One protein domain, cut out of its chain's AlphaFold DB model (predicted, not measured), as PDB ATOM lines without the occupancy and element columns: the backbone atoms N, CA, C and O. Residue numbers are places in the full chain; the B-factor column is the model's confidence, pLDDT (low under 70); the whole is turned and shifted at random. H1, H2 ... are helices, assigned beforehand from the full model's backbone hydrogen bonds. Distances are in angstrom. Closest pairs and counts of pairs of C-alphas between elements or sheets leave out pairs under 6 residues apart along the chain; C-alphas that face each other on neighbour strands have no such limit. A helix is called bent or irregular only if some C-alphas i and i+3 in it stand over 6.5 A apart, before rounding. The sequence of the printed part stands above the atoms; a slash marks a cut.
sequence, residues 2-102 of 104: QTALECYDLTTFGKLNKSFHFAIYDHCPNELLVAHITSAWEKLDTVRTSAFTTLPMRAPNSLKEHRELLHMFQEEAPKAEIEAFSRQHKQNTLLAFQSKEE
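AT A GLANCE: This is residues 2 to 102 of the 104 residues of the protein "Transcriptional regulator, GntR family" of Geomicrobium sp. JCM 19037 (UniProt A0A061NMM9). Four long helices, H3, H2, H5 and H6, lie side by side along nearly one axis in an open arc, with H5 and H6 making a helical hairpin and H3 at the loosely joined far side. Two short helices, H1 and H4, sit near the beginnings of H2 and H5. The printed part has 101 residues with six named helices in the order H1 to H6 and no named strand, and its class is all helix. It is compact, with a radius of gyration of the C-alphas of 14.1 A and spans of 34 by 29 by 28 A.

IN THESE COORDINATES: H1 covers residues 2 to 6, from C-alpha 2 at (164.128, 238.794, 192.905). H2 covers residues 10 to 25, 22.6 A long, and H3 residues 31 to 47, 24.8 A. H4 covers residues 51 to 54. H5 covers residues 56 to 74, 28.6 A, and is only just irregular: C-alphas 57 and 60 are 6.8 A apart. H6 covers residues 79 to 101, 33.9 A, ending at C-alpha 101 at (142.863, 238.292, 211.009).

HOW THE PARTS SIT: H2 and H5 are the hubs, touching three helices each. They only just touch, with 3 pairs of C-alphas within 8 A, only at their ends; the closest C-alphas, of Leu 10 and Pro 56, are 7.0 A apart. They run the same way at a shallow tilt of 28 degrees. H1 touches H2 only at the corner, C-alphas Ala 4 and Phe 13 being closest at 5.4 A. H4 touches H2, closest at C-alphas Leu 10 and Phe 52, 5.8 A. H2 and H3 are close but not clearly touching. H5 and H6 touch, opposite ways at 3 degrees, a shallow tilt, with C-alphas Glu 65 and His 89 closest at 6.7 A. H3 and H6 are apart. Every O i to N i+4 pair is within hydrogen-bond range in H1, H2 and H3, against 13 of 15 in H5 and 17 of 19 in H6; H4 is too short for one.

THE WHOLE: The C-alphas farthest apart, of Pro 29 and Glu 102, are 39.5 A apart. The printed part has no cut, and its links are tight. The pLDDT is under 70 at residues 48 to 49 and 101 to 102.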
ATOM      1  N   GLN A   2     162.961 238.705 192.005       97.56
ATOM      2  CA  GLN A   2     164.128 238.794 192.905       97.56
ATOM      3  C   GLN A   2     164.576 240.235 193.190       97.56
ATOM      4  O   GLN A   2     164.504 240.663 194.331       97.56
ATOM      5  N   THR A   3     164.930 241.003 192.157       98.06
ATOM      6  CA  THR A   3     165.383 242.395 192.323       98.06
ATOM      7  C   THR A   3     164.341 243.272 193.016       98.06
ATOM      8  O   THR A   3     164.671 244.045 193.901       98.06
ATOM      9  N   ALA A   4     163.058 243.115 192.668       96.94
ATOM     10  CA  ALA A   4     161.980 243.854 193.326       96.94
ATOM     11  C   ALA A   4     161.885 243.517 194.825       96.94
ATOM     12  O   ALA A   4     161.658 244.407 195.634       96.94
ATOM     13  N   LEU A   5     162.104 242.253 195.205       96.38
ATOM     14  CA  LEU A   5     162.152 241.843 196.608       96.38
ATOM     15  C   LEU A   5     163.374 242.425 197.335       96.38
ATOM     16  O   LEU A   5     163.229 242.931 198.443       96.38
ATOM     17  N   GLU A   6     164.555 242.380 196.716       97.00
ATOM     18  CA  GLU A   6     165.803 242.929 197.271       97.00
ATOM     19  C   GLU A   6     165.725 244.445 197.491       97.00
ATOM     20  O   GLU A   6     166.221 244.950 198.494       97.00
ATOM     21  N   CYS A   7     165.047 245.163 196.593       96.69
ATOM     22  CA  CYS A   7     164.789 246.597 196.719       96.69
ATOM     23  C   CYS A   7     163.560 246.933 197.583       96.69
ATOM     24  O   CYS A   7     163.195 248.103 197.676       96.69
ATOM     25  N   TYR A   8     162.900 245.936 198.182       94.12
ATOM     26  CA  TYR A   8     161.658 246.096 198.949       94.12
ATOM     27  C   TYR A   8     160.510 246.781 198.167       94.12
ATOM     28  O   TYR A   8     159.586 247.356 198.744       94.12
ATOM     29  N   ASP A   9     160.520 246.689 196.836       95.38
ATOM     30  CA  ASP A   9     159.451 247.186 195.969       95.38
ATOM     31  C   ASP A   9     158.340 246.133 195.840       95.38
ATOM     32  O   ASP A   9     158.235 245.376 194.866       95.38
ATOM     33  N   LEU A  10     157.488 246.079 196.864       93.31
ATOM     34  CA  LEU A  10     156.376 245.125 196.958       93.31
ATOM     35  C   LEU A  10     155.279 245.376 195.917       93.31
ATOM     36  O   LEU A  10     154.545 244.453 195.554       93.31
ATOM     37  N   THR A  11     155.191 246.600 195.394       91.94
ATOM     38  CA  THR A  11     154.256 246.943 194.319       91.94
ATOM     39  C   THR A  11     154.693 246.275 193.022       91.94
ATOM     40  O   THR A  11     153.913 245.558 192.389       91.94
ATOM     41  N   THR A  12     155.960 246.450 192.639       94.44
ATOM     42  CA  THR A  12     156.525 245.788 191.459       94.44
ATOM     43  C   THR A  12     156.582 244.276 191.649       94.44
ATOM     44  O   THR A  12     156.282 243.536 190.712       94.44
ATOM     45  N   PHE A  13     156.877 243.788 192.859       95.75
ATOM     46  CA  PHE A  13     156.806 242.359 193.165       95.75
ATOM     47  C   PHE A  13     155.411 241.790 192.878       95.75
ATOM     48  O   PHE A  13     155.298 240.790 192.172       95.75
ATOM     49  N   GLY A  14     154.350 242.451 193.353       93.31
ATOM     50  CA  GLY A  14     152.967 242.048 193.106       93.31
ATOM     51  C   GLY A  14     152.599 242.000 191.622       93.31
ATOM     52  O   GLY A  14     151.994 241.025 191.172       93.31
ATOM     53  N   LYS A  15     153.025 243.003 190.844       93.19
ATOM     54  CA  LYS A  15     152.828 243.025 189.383       93.19
ATOM     55  C   LYS A  15     153.532 241.849 188.706       93.19
ATOM     56  O   LYS A  15     152.908 241.119 187.943       93.19
ATOM     57  N   LEU A  16     154.804 241.617 189.036       96.50
ATOM     58  CA  LEU A  16     155.588 240.518 188.465       96.50
ATOM     59  C   LEU A  16     155.062 239.138 188.889       96.50
ATOM     60  O   LEU A  16     155.101 238.205 188.093       96.50
ATOM     61  N   ASN A  17     154.540 239.010 190.110       95.50
ATOM     62  CA  ASN A  17     153.846 237.814 190.583       95.50
ATOM     63  C   ASN A  17     152.601 237.519 189.735       95.50
ATOM     64  O   ASN A  17     152.396 236.384 189.314       95.50
ATOM     65  N   LYS A  18     151.778 238.541 189.456       94.19
ATOM     66  CA  LYS A  18     150.615 238.391 188.573       94.19
ATOM     67  C   LYS A  18     151.059 237.955 187.174       94.19
ATOM     68  O   LYS A  18     150.582 236.934 186.693       94.19
ATOM     69  N   SER A  19     152.022 238.651 186.566       95.81
ATOM     70  CA  SER A  19     152.548 238.300 185.237       95.81
ATOM     71  C   SER A  19     153.085 236.870 185.157       95.81
ATOM     72  O   SER A  19     152.838 236.189 184.169       95.81
ATOM     73  N   PHE A  20     153.767 236.389 186.201       97.50
ATOM     74  CA  PHE A  20     154.238 235.004 186.269       97.50
ATOM     75  C   PHE A  20     153.095 233.990 186.175       97.50
ATOM     76  O   PHE A  20     153.175 233.047 185.395       97.50
ATOM     77  N   HIS A  21     152.013 234.195 186.926       96.94
ATOM     78  CA  HIS A  21     150.865 233.295 186.861       96.94
ATOM     79  C   HIS A  21     150.154 233.344 185.505       96.94
ATOM     80  O   HIS A  21     149.803 232.291 184.983       96.94
ATOM     81  N   PHE A  22     149.979 234.531 184.918       96.12
ATOM     82  CA  PHE A  22     149.356 234.663 183.597       96.12
ATOM     83  C   PHE A  22     150.175 233.982 182.494       96.12
ATOM     84  O   PHE A  22     149.596 233.264 181.692       96.12
ATOM     85  N   ALA A  23     151.509 234.072 182.534       96.88
ATOM     86  CA  ALA A  23     152.363 233.349 181.590       96.88
ATOM     87  C   ALA A  23     152.148 231.822 181.633       96.88
ATOM     88  O   ALA A  23     152.264 231.148 180.613       96.88
ATOM     89  N   ILE A  24     151.809 231.262 182.800       95.94
ATOM     90  CA  ILE A  24     151.445 229.843 182.931       95.94
ATOM     91  C   ILE A  24     150.039 229.598 182.367       95.94
ATOM     92  O   ILE A  24     149.830 228.639 181.627       95.94
ATOM     93  N   TYR A  25     149.073 230.457 182.703       95.75
ATOM     94  CA  TYR A  25     147.680 230.309 182.266       95.75
ATOM     95  C   TYR A  25     147.512 230.404 180.747       95.75
ATOM     96  O   TYR A  25     146.662 229.696 180.213       95.75
ATOM     97  N   ASP A  26     148.357 231.172 180.057       95.31
ATOM     98  CA  ASP A  26     148.356 231.300 178.592       95.31
ATOM     99  C   ASP A  26     148.606 229.966 177.861       95.31
ATOM    100  O   ASP A  26     148.272 229.824 176.688       95.31
ATOM    101  N   HIS A  27     149.154 228.960 178.552       95.12
ATOM    102  CA  HIS A  27     149.367 227.616 178.008       95.12
ATOM    103  C   HIS A  27     148.191 226.659 178.281       95.12
ATOM    104  O   HIS A  27     148.242 225.486 177.905       95.12
ATOM    105  N   CYS A  28     147.133 227.114 178.959       96.00
ATOM    106  CA  CYS A  28     145.961 226.299 179.254       96.00
ATOM    107  C   CYS A  28     144.965 226.338 178.080       96.00
ATOM    108  O   CYS A  28     144.435 227.404 177.777       96.00
ATOM    109  N   PRO A  29     144.611 225.192 177.466       96.81
ATOM    110  CA  PRO A  29     143.655 225.168 176.356       96.81
ATOM    111  C   PRO A  29     142.198 225.396 176.795       96.81
ATOM    112  O   PRO A  29     141.307 225.502 175.958       96.81
ATOM    113  N   ASN A  30     141.918 225.425 178.103       97.81
ATOM    114  CA  ASN A  30     140.579 225.668 178.624       97.81
ATOM    115  C   ASN A  30     140.335 227.177 178.777       97.81
ATOM    116  O   ASN A  30     140.534 227.750 179.850       97.81
ATOM    117  N   GLU A  31     139.868 227.804 177.700       96.25
ATOM    118  CA  GLU A  31     139.601 229.247 177.643       96.25
ATOM    119  C   GLU A  31     138.595 229.713 178.707       96.25
ATOM    120  O   GLU A  31     138.764 230.778 179.302       96.25
ATOM    121  N   LEU A  32     137.578 228.896 179.011       97.56
ATOM    122  CA  LEU A  32     136.577 229.217 180.032       97.56
ATOM    123  C   LEU A  32     137.211 229.315 181.427       97.56
ATOM    124  O   LEU A  32     136.921 230.242 182.186       97.56
ATOM    125  N   LEU A  33     138.108 228.384 181.764       96.25
ATOM    126  CA  LEU A  33     138.840 228.413 183.029       96.25
ATOM    127  C   LEU A  33     139.744 229.649 183.121       96.25
ATOM    128  O   LEU A  33     139.743 230.332 184.147       96.25
ATOM    129  N   VAL A  34     140.479 229.963 182.051       97.12
ATOM    130  CA  VAL A  34     141.351 231.146 181.995       97.12
ATOM    131  C   VAL A  34     140.535 232.434 182.155       97.12
ATOM    132  O   VAL A  34     140.927 233.317 182.925       97.12
ATOM    133  N   ALA A  35     139.361 232.527 181.526       96.62
ATOM    134  CA  ALA A  35     138.457 233.665 181.678       96.62
ATOM    135  C   ALA A  35     137.966 233.830 183.129       96.62
ATOM    136  O   ALA A  35     137.973 234.939 183.671       96.62
ATOM    137  N   HIS A  36     137.599 232.732 183.800       97.12
ATOM    138  CA  HIS A  36     137.197 232.767 185.209       97.12
ATOM    139  C   HIS A  36     138.327 233.218 186.137       97.12
ATOM    140  O   HIS A  36     138.103 234.057 187.013       97.12
ATOM    141  N   ILE A  37     139.543 232.703 185.930       95.31
ATOM    142  CA  ILE A  37     140.725 233.113 186.694       95.31
ATOM    143  C   ILE A  37     140.999 234.605 186.481       95.31
ATOM    144  O   ILE A  37     141.199 235.336 187.452       95.31
ATOM    145  N   THR A  38     140.957 235.072 185.234       94.69
ATOM    146  CA  THR A  38     141.210 236.475 184.881       94.69
ATOM    147  C   THR A  38     140.220 237.411 185.570       94.69
ATOM    148  O   THR A  38     140.637 238.347 186.254       94.69
ATOM    149  N   SER A  39     138.922 237.100 185.508       94.94
ATOM    150  CA  SER A  39     137.890 237.895 186.185       94.94
ATOM    151  C   SER A  39     138.059 237.909 187.710       94.94
ATOM    152  O   SER A  39     137.817 238.929 188.359       94.94
ATOM    153  N   ALA A  40     138.496 236.798 188.316       92.19
ATOM    154  CA  ALA A  40     138.786 236.762 189.749       92.19
ATOM    155  C   ALA A  40     139.947 237.702 190.123       92.19
ATOM    156  O   ALA A  40     139.855 238.412 191.125       92.19
ATOM    157  N   TRP A  41     141.004 237.759 189.306       91.56
ATOM    158  CA  TRP A  41     142.106 238.706 189.495       91.56
ATOM    159  C   TRP A  41     141.658 240.166 189.380       91.56
ATOM    160  O   TRP A  41     142.026 240.967 190.232       91.56
ATOM    161  N   GLU A  42     140.840 240.520 188.388       89.81
ATOM    162  CA  GLU A  42     140.335 241.896 188.213       89.81
ATOM    163  C   GLU A  42     139.507 242.374 189.413       89.81
ATOM    164  O   GLU A  42     139.656 243.505 189.889       89.81
ATOM    165  N   LYS A  43     138.664 241.488 189.956       89.56
ATOM    166  CA  LYS A  43     137.898 241.768 191.178       89.56
ATOM    167  C   LYS A  43     138.822 242.008 192.368       89.56
ATOM    168  O   LYS A  43     138.589 242.932 193.143       89.56
ATOM    169  N   LEU A  44     139.872 241.198 192.513       84.69
ATOM    170  CA  LEU A  44     140.854 241.366 193.585       84.69
ATOM    171  C   LEU A  44     141.649 242.667 193.442       84.69
ATOM    172  O   LEU A  44     141.802 243.364 194.441       84.69
ATOM    173  N   ASP A  45     142.079 243.022 192.231       82.56
ATOM    174  CA  ASP A  45     142.817 244.263 191.955       82.56
ATOM    175  C   ASP A  45     141.981 245.513 192.273       82.56
ATOM    176  O   ASP A  45     142.509 246.517 192.748       82.56
ATOM    177  N   THR A  46     140.662 245.443 192.063       80.62
ATOM    178  CA  THR A  46     139.733 246.535 192.402       80.62
ATOM    179  C   THR A  46     139.656 246.769 193.913       80.62
ATOM    180  O   THR A  46     139.515 247.901 194.367       80.62
ATOM    181  N   VAL A  47     139.747 245.698 194.708       76.19
ATOM    182  CA  VAL A  47     139.636 245.760 196.174       76.19
ATOM    183  C   VAL A  47     141.001 245.987 196.836       76.19
ATOM    184  O   VAL A  47     141.067 246.492 197.956       76.19
ATOM    185  N   ARG A  48     142.105 245.585 196.190       69.44
ATOM    186  CA  ARG A  48     143.451 245.551 196.782       69.44
ATOM    187  C   ARG A  48     144.510 245.878 195.725       69.44
ATOM    188  O   ARG A  48     144.638 245.151 194.750       69.44
ATOM    189  N   THR A  49     145.362 246.877 195.973       65.62
ATOM    190  CA  THR A  49     146.473 247.227 195.061       65.62
ATOM    191  C   THR A  49     147.478 246.078 194.881       65.62
ATOM    192  O   THR A  49     148.062 245.920 193.812       65.62
ATOM    193  N   SER A  50     147.701 245.268 195.927       70.56
ATOM    194  CA  SER A  50     148.448 244.005 195.865       70.56
ATOM    195  C   SER A  50     148.233 243.162 197.130       70.56
ATOM    196  O   SER A  50     148.059 243.694 198.225       70.56
ATOM    197  N   ALA A  51     148.331 241.834 197.026       73.88
ATOM    198  CA  ALA A  51     148.409 240.972 198.208       73.88
ATOM    199  C   ALA A  51     149.671 241.257 199.049       73.88
ATOM    200  O   ALA A  51     149.621 241.200 200.275       73.88
ATOM    201  N   PHE A  52     150.785 241.621 198.406       82.19
ATOM    202  CA  PHE A  52     152.081 241.785 199.074       82.19
ATOM    203  C   PHE A  52     152.256 243.138 199.762       82.19
ATOM    204  O   PHE A  52     153.061 243.237 200.678       82.19
ATOM    205  N   THR A  53     151.463 244.153 199.410       81.81
ATOM    206  CA  THR A  53     151.369 245.378 200.224       81.81
ATOM    207  C   THR A  53     150.661 245.106 201.554       81.81
ATOM    208  O   THR A  53     150.954 245.750 202.553       81.81
ATOM    209  N   THR A  54     149.759 244.118 201.590       82.44
ATOM    210  CA  THR A  54     149.016 243.721 202.800       82.44
ATOM    211  C   THR A  54     149.739 242.639 203.608       82.44
ATOM    212  O   THR A  54     149.589 242.600 204.833       82.44
ATOM    213  N   LEU A  55     150.522 241.786 202.937       88.06
ATOM    214  CA  LEU A  55     151.331 240.703 203.508       88.06
ATOM    215  C   LEU A  55     152.795 240.752 203.011       88.06
ATOM    216  O   LEU A  55     153.227 239.849 202.284       88.06
ATOM    217  N   PRO A  56     153.597 241.758 203.411       89.88
ATOM    218  CA  PRO A  56     154.999 241.877 202.990       89.88
ATOM    219  C   PRO A  56     155.833 240.616 203.250       89.88
ATOM    220  O   PRO A  56     156.605 240.175 202.398       89.88
ATOM    221  N   MET A  57     155.612 239.976 204.403       91.56
ATOM    222  CA  MET A  57     156.364 238.796 204.848       91.56
ATOM    223  C   MET A  57     156.155 237.557 203.966       91.56
ATOM    224  O   MET A  57     156.945 236.617 204.025       91.56
ATOM    225  N   ARG A  58     155.122 237.544 203.113       94.94
ATOM    226  CA  ARG A  58     154.840 236.433 202.195       94.94
ATOM    227  C   ARG A  58     155.756 236.432 200.968       94.94
ATOM    228  O   ARG A  58     155.964 235.367 200.380       94.94
ATOM    229  N   ALA A  59     156.302 237.590 200.583       95.38
ATOM    230  CA  ALA A  59     157.039 237.762 199.331       95.38
ATOM    231  C   ALA A  59     158.287 236.857 199.210       95.38
ATOM    232  O   ALA A  59     158.421 236.197 198.174       95.38
ATOM    233  N   PRO A  60     159.147 236.700 200.242       96.81
ATOM    234  CA  PRO A  60     160.293 235.790 200.167       96.81
ATOM    235  C   PRO A  60     159.898 234.331 199.920       96.81
ATOM    236  O   PRO A  60     160.476 233.672 199.057       96.81
ATOM    237  N   ASN A  61     158.883 233.833 200.630       97.50
ATOM    238  CA  ASN A  61     158.407 232.459 200.450       97.50
ATOM    239  C   ASN A  61     157.738 232.274 199.080       97.50
ATOM    240  O   ASN A  61     157.933 231.244 198.448       97.50
ATOM    241  N   SER A  62     157.029 233.291 198.575       97.69
ATOM    242  CA  SER A  62     156.377 233.231 197.255       97.69
ATOM    243  C   SER A  62     157.407 233.130 196.144       97.69
ATOM    244  O   SER A  62     157.233 232.353 195.211       97.69
ATOM    245  N   LEU A  63     158.513 233.861 196.271       98.25
ATOM    246  CA  LEU A  63     159.598 233.774 195.310       98.25
ATOM    247  C   LEU A  63     160.292 232.407 195.327       98.25
ATOM    248  O   LEU A  63     160.631 231.896 194.261       98.25
ATOM    249  N   LYS A  64     160.495 231.810 196.508       98.50
ATOM    250  CA  LYS A  64     161.046 230.448 196.619       98.50
ATOM    251  C   LYS A  64     160.135 229.432 195.932       98.50
ATOM    252  O   LYS A  64     160.609 228.654 195.117       98.50
ATOM    253  N   GLU A  65     158.834 229.505 196.188       98.56
ATOM    254  CA  GLU A  65     157.849 228.618 195.561       98.56
ATOM    255  C   GLU A  65     157.789 228.794 194.035       98.56
ATOM    256  O   GLU A  65     157.678 227.814 193.310       98.56
ATOM    257  N   HIS A  66     157.916 230.018 193.511       98.50
ATOM    258  CA  HIS A  66     157.981 230.231 192.059       98.50
ATOM    259  C   HIS A  66     159.229 229.621 191.423       98.50
ATOM    260  O   HIS A  66     159.154 229.108 190.309       98.50
ATOM    261  N   ARG A  67     160.378 229.681 192.108       98.44
ATOM    262  CA  ARG A  67     161.607 229.028 191.636       98.44
ATOM    263  C   ARG A  67     161.443 227.514 191.608       98.44
ATOM    264  O   ARG A  67     161.859 226.900 190.635       98.44
ATOM    265  N   GLU A  68     160.795 226.951 192.622       98.56
ATOM    266  CA  GLU A  68     160.505 225.520 192.672       98.56
ATOM    267  C   GLU A  68     159.564 225.095 191.540       98.56
ATOM    268  O   GLU A  68     159.870 224.157 190.818       98.56
ATOM    269  N   LEU A  69     158.482 225.841 191.284       98.25
ATOM    270  CA  LEU A  69     157.604 225.570 190.138       98.25
ATOM    271  C   LEU A  69     158.359 225.574 188.805       98.25
ATOM    272  O   LEU A  69     158.144 224.693 187.978       98.25
ATOM    273  N   LEU A  70     159.246 226.552 188.597       98.06
ATOM    274  CA  LEU A  70     160.079 226.605 187.395       98.06
ATOM    275  C   LEU A  70     160.998 225.386 187.289       98.06
ATOM    276  O   LEU A  70     161.119 224.830 186.201       98.06
ATOM    277  N   HIS A  71     161.596 224.952 188.399       98.38
ATOM    278  CA  HIS A  71     162.414 223.744 188.436       98.38
ATOM    279  C   HIS A  71     161.588 222.497 188.091       98.38
ATOM    280  O   HIS A  71     161.967 221.743 187.201       98.38
ATOM    281  N   MET A  72     160.406 222.332 188.693       98.50
ATOM    282  CA  MET A  72     159.497 221.221 188.389       98.50
ATOM    283  C   MET A  72     159.070 221.198 186.913       98.50
ATOM    284  O   MET A  72     158.930 220.121 186.337       98.50
ATOM    285  N   PHE A  73     158.873 222.363 186.284       97.12
ATOM    286  CA  PHE A  73     158.596 222.435 184.846       97.12
ATOM    287  C   PHE A  73     159.799 222.020 183.994       97.12
ATOM    288  O   PHE A  73     159.611 221.344 182.987       97.12
ATOM    289  N   GLN A  74     161.012 222.420 184.380       97.81
ATOM    290  CA  GLN A  74     162.247 222.096 183.656       97.81
ATOM    291  C   GLN A  74     162.596 220.608 183.718       97.81
ATOM    292  O   GLN A  74     163.044 220.052 182.723       97.81
ATOM    293  N   GLU A  75     162.351 219.971 184.861       98.00
ATOM    294  CA  GLU A  75     162.572 218.534 185.061       98.00
ATOM    295  C   GLU A  75     161.403 217.671 184.562       98.00
ATOM    296  O   GLU A  75     161.403 216.458 184.760       98.00
ATOM    297  N   GLU A  76     160.383 218.285 183.950       97.12
ATOM    298  CA  GLU A  76     159.161 217.612 183.498       97.12
ATOM    299  C   GLU A  76     158.523 216.740 184.598       97.12
ATOM    300  O   GLU A  76     158.068 215.617 184.359       97.12
ATOM    301  N   ALA A  77     158.481 217.270 185.825       98.31
ATOM    302  CA  ALA A  77     157.946 216.564 186.980       98.31
ATOM    303  C   ALA A  77     156.501 216.076 186.734       98.31
ATOM    304  O   ALA A  77     155.748 216.676 185.951       98.31
ATOM    305  N   PRO A  78     156.052 215.008 187.421       98.44
ATOM    306  CA  PRO A  78     154.706 214.486 187.239       98.44
ATOM    307  C   PRO A  78     153.635 215.568 187.421       98.44
ATOM    308  O   PRO A  78     153.620 216.309 188.404       98.44
ATOM    309  N   LYS A  79     152.673 215.631 186.492       96.69
ATOM    310  CA  LYS A  79     151.622 216.670 186.480       96.69
ATOM    311  C   LYS A  79     150.848 216.765 187.800       96.69
ATOM    312  O   LYS A  79     150.446 217.855 188.193       96.69
ATOM    313  N   ALA A  80     150.647 215.634 188.477       98.19
ATOM    314  CA  ALA A  80     149.984 215.582 189.778       98.19
ATOM    315  C   ALA A  80     150.797 216.282 190.882       98.19
ATOM    316  O   ALA A  80     150.217 216.943 191.739       98.19
ATOM    317  N   GLU A  81     152.126 216.188 190.844       98.44
ATOM    318  CA  GLU A  81     153.006 216.867 191.800       98.44
ATOM    319  C   GLU A  81     153.024 218.374 191.546       98.44
ATOM    320  O   GLU A  81     152.874 219.161 192.479       98.44
ATOM    321  N   ILE A  82     153.112 218.781 190.275       98.38
ATOM    322  CA  ILE A  82     153.030 220.190 189.862       98.38
ATOM    323  C   ILE A  82     151.698 220.815 190.301       98.38
ATOM    324  O   ILE A  82     151.680 221.929 190.833       98.38
ATOM    325  N   GLU A  83     150.578 220.115 190.091       97.62
ATOM    326  CA  GLU A  83     149.256 220.556 190.555       97.62
ATOM    327  C   GLU A  83     149.245 220.724 192.073       97.62
ATOM    328  O   GLU A  83     148.873 221.793 192.565       97.62
ATOM    329  N   ALA A  84     149.696 219.707 192.810       98.56
ATOM    330  CA  ALA A  84     149.667 219.716 194.264       98.56
ATOM    331  C   ALA A  84     150.513 220.856 194.839       98.56
ATOM    332  O   ALA A  84     150.053 221.578 195.728       98.56
ATOM    333  N   PHE A  85     151.706 221.076 194.283       98.69
ATOM    334  CA  PHE A  85     152.569 222.187 194.663       98.69
ATOM    335  C   PHE A  85     151.926 223.542 194.337       98.69
ATOM    336  O   PHE A  85     151.886 224.437 195.185       98.69
ATOM    337  N   SER A  86     151.357 223.694 193.137       97.75
ATOM    338  CA  SER A  86     150.672 224.924 192.711       97.75
ATOM    339  C   SER A  86     149.498 225.272 193.630       97.75
ATOM    340  O   SER A  86     149.326 226.432 194.022       97.75
ATOM    341  N   ARG A  87     148.701 224.267 194.008       97.81
ATOM    342  CA  ARG A  87     147.583 224.401 194.948       97.81
ATOM    343  C   ARG A  87     148.071 224.791 196.337       97.81
ATOM    344  O   ARG A  87     147.556 225.764 196.895       97.81
ATOM    345  N   GLN A  88     149.092 224.112 196.861       98.31
ATOM    346  CA  GLN A  88     149.669 224.440 198.165       98.31
ATOM    347  C   GLN A  88     150.226 225.871 198.192       98.31
ATOM    348  O   GLN A  88     149.970 226.615 199.134       98.31
ATOM    349  N   HIS A  89     150.906 226.313 197.132       97.62
ATOM    350  CA  HIS A  89     151.396 227.688 197.000       97.62
ATOM    351  C   HIS A  89     150.265 228.734 197.133       97.62
ATOM    352  O   HIS A  89     150.416 229.745 197.836       97.62
ATOM    353  N   LYS A  90     149.099 228.491 196.513       95.06
ATOM    354  CA  LYS A  90     147.920 229.364 196.668       95.06
ATOM    355  C   LYS A  90     147.362 229.311 198.092       95.06
ATOM    356  O   LYS A  90     147.082 230.366 198.665       95.06
ATOM    357  N   GLN A  91     147.268 228.119 198.681       96.69
ATOM    358  CA  GLN A  91     146.805 227.928 200.061       96.69
ATOM    359  C   GLN A  91     147.716 228.615 201.086       96.69
ATOM    360  O   GLN A  91     147.208 229.260 201.994       96.69
ATOM    361  N   ASN A  92     149.038 228.601 200.900       96.38
ATOM    362  CA  ASN A  92     149.986 229.302 201.775       96.38
ATOM    363  C   ASN A  92     149.700 230.811 201.852       96.38
ATOM    364  O   ASN A  92     149.901 231.441 202.886       96.38
ATOM    365  N   THR A  93     149.226 231.412 200.756       92.94
ATOM    366  CA  THR A  93     148.822 232.826 200.748       92.94
ATOM    367  C   THR A  93     147.506 233.038 201.491       92.94
ATOM    368  O   THR A  93     147.397 234.002 202.241       92.94
ATOM    369  N   LEU A  94     146.533 232.137 201.325       92.00
ATOM    370  CA  LEU A  94     145.275 232.172 202.079       92.00
ATOM    371  C   LEU A  94     145.519 232.050 203.589       92.00
ATOM    372  O   LEU A  94     145.022 232.881 204.342       92.00
ATOM    373  N   LEU A  95     146.330 231.078 204.013       93.25
ATOM    374  CA  LEU A  95     146.690 230.882 205.419       93.25
ATOM    375  C   LEU A  95     147.354 232.135 206.000       93.25
ATOM    376  O   LEU A  95     146.983 232.585 207.074       93.25
ATOM    377  N   ALA A  96     148.262 232.769 205.251       91.88
ATOM    378  CA  ALA A  96     148.892 234.015 205.682       91.88
ATOM    379  C   ALA A  96     147.898 235.184 205.843       91.88
ATOM    380  O   ALA A  96     148.129 236.060 206.674       91.88
ATOM    381  N   PHE A  97     146.804 235.220 205.071       87.50
ATOM    382  CA  PHE A  97     145.720 236.183 205.298       87.50
ATOM    383  C   PHE A  97     144.932 235.851 206.568       87.50
ATOM    384  O   PHE A  97     144.681 236.751 207.361       87.50
ATOM    385  N   GLN A  98     144.588 234.580 206.779       88.94
ATOM    386  CA  GLN A  98     143.806 234.138 207.938       88.94
ATOM    387  C   GLN A  98     144.555 234.371 209.255       88.94
ATOM    388  O   GLN A  98     144.002 234.965 210.172       88.94
ATOM    389  N   SER A  99     145.846 234.034 209.314       86.88
ATOM    390  CA  SER A  99     146.679 234.278 210.501       86.88
ATOM    391  C   SER A  99     146.898 235.762 210.815       86.88
ATOM    392  O   SER A  99     147.371 236.088 211.895       86.88
ATOM    393  N   LYS A 100     146.600 236.679 209.883       75.69
ATOM    394  CA  LYS A 100     146.619 238.126 210.146       75.69
ATOM    395  C   LYS A 100     145.311 238.614 210.786       75.69
ATOM    396  O   LYS A 100     145.314 239.654 211.437       75.69
ATOM    397  N   GLU A 101     144.201 237.922 210.534       63.38
ATOM    398  CA  GLU A 101     142.863 238.292 211.009       63.38
ATOM    399  C   GLU A 101     142.543 237.718 212.397       63.38
ATOM    400  O   GLU A 101     141.650 238.239 213.060       63.38
ATOM    401  N   GLU A 102     143.277 236.699 212.855       49.75
ATOM    402  CA  GLU A 102     143.218 236.206 214.235       49.75
ATOM    403  C   GLU A 102     143.951 237.186 215.175       49.75
ATOM    404  O   GLU A 102     145.167 237.349 215.055       49.75
TER     405      GLU A 102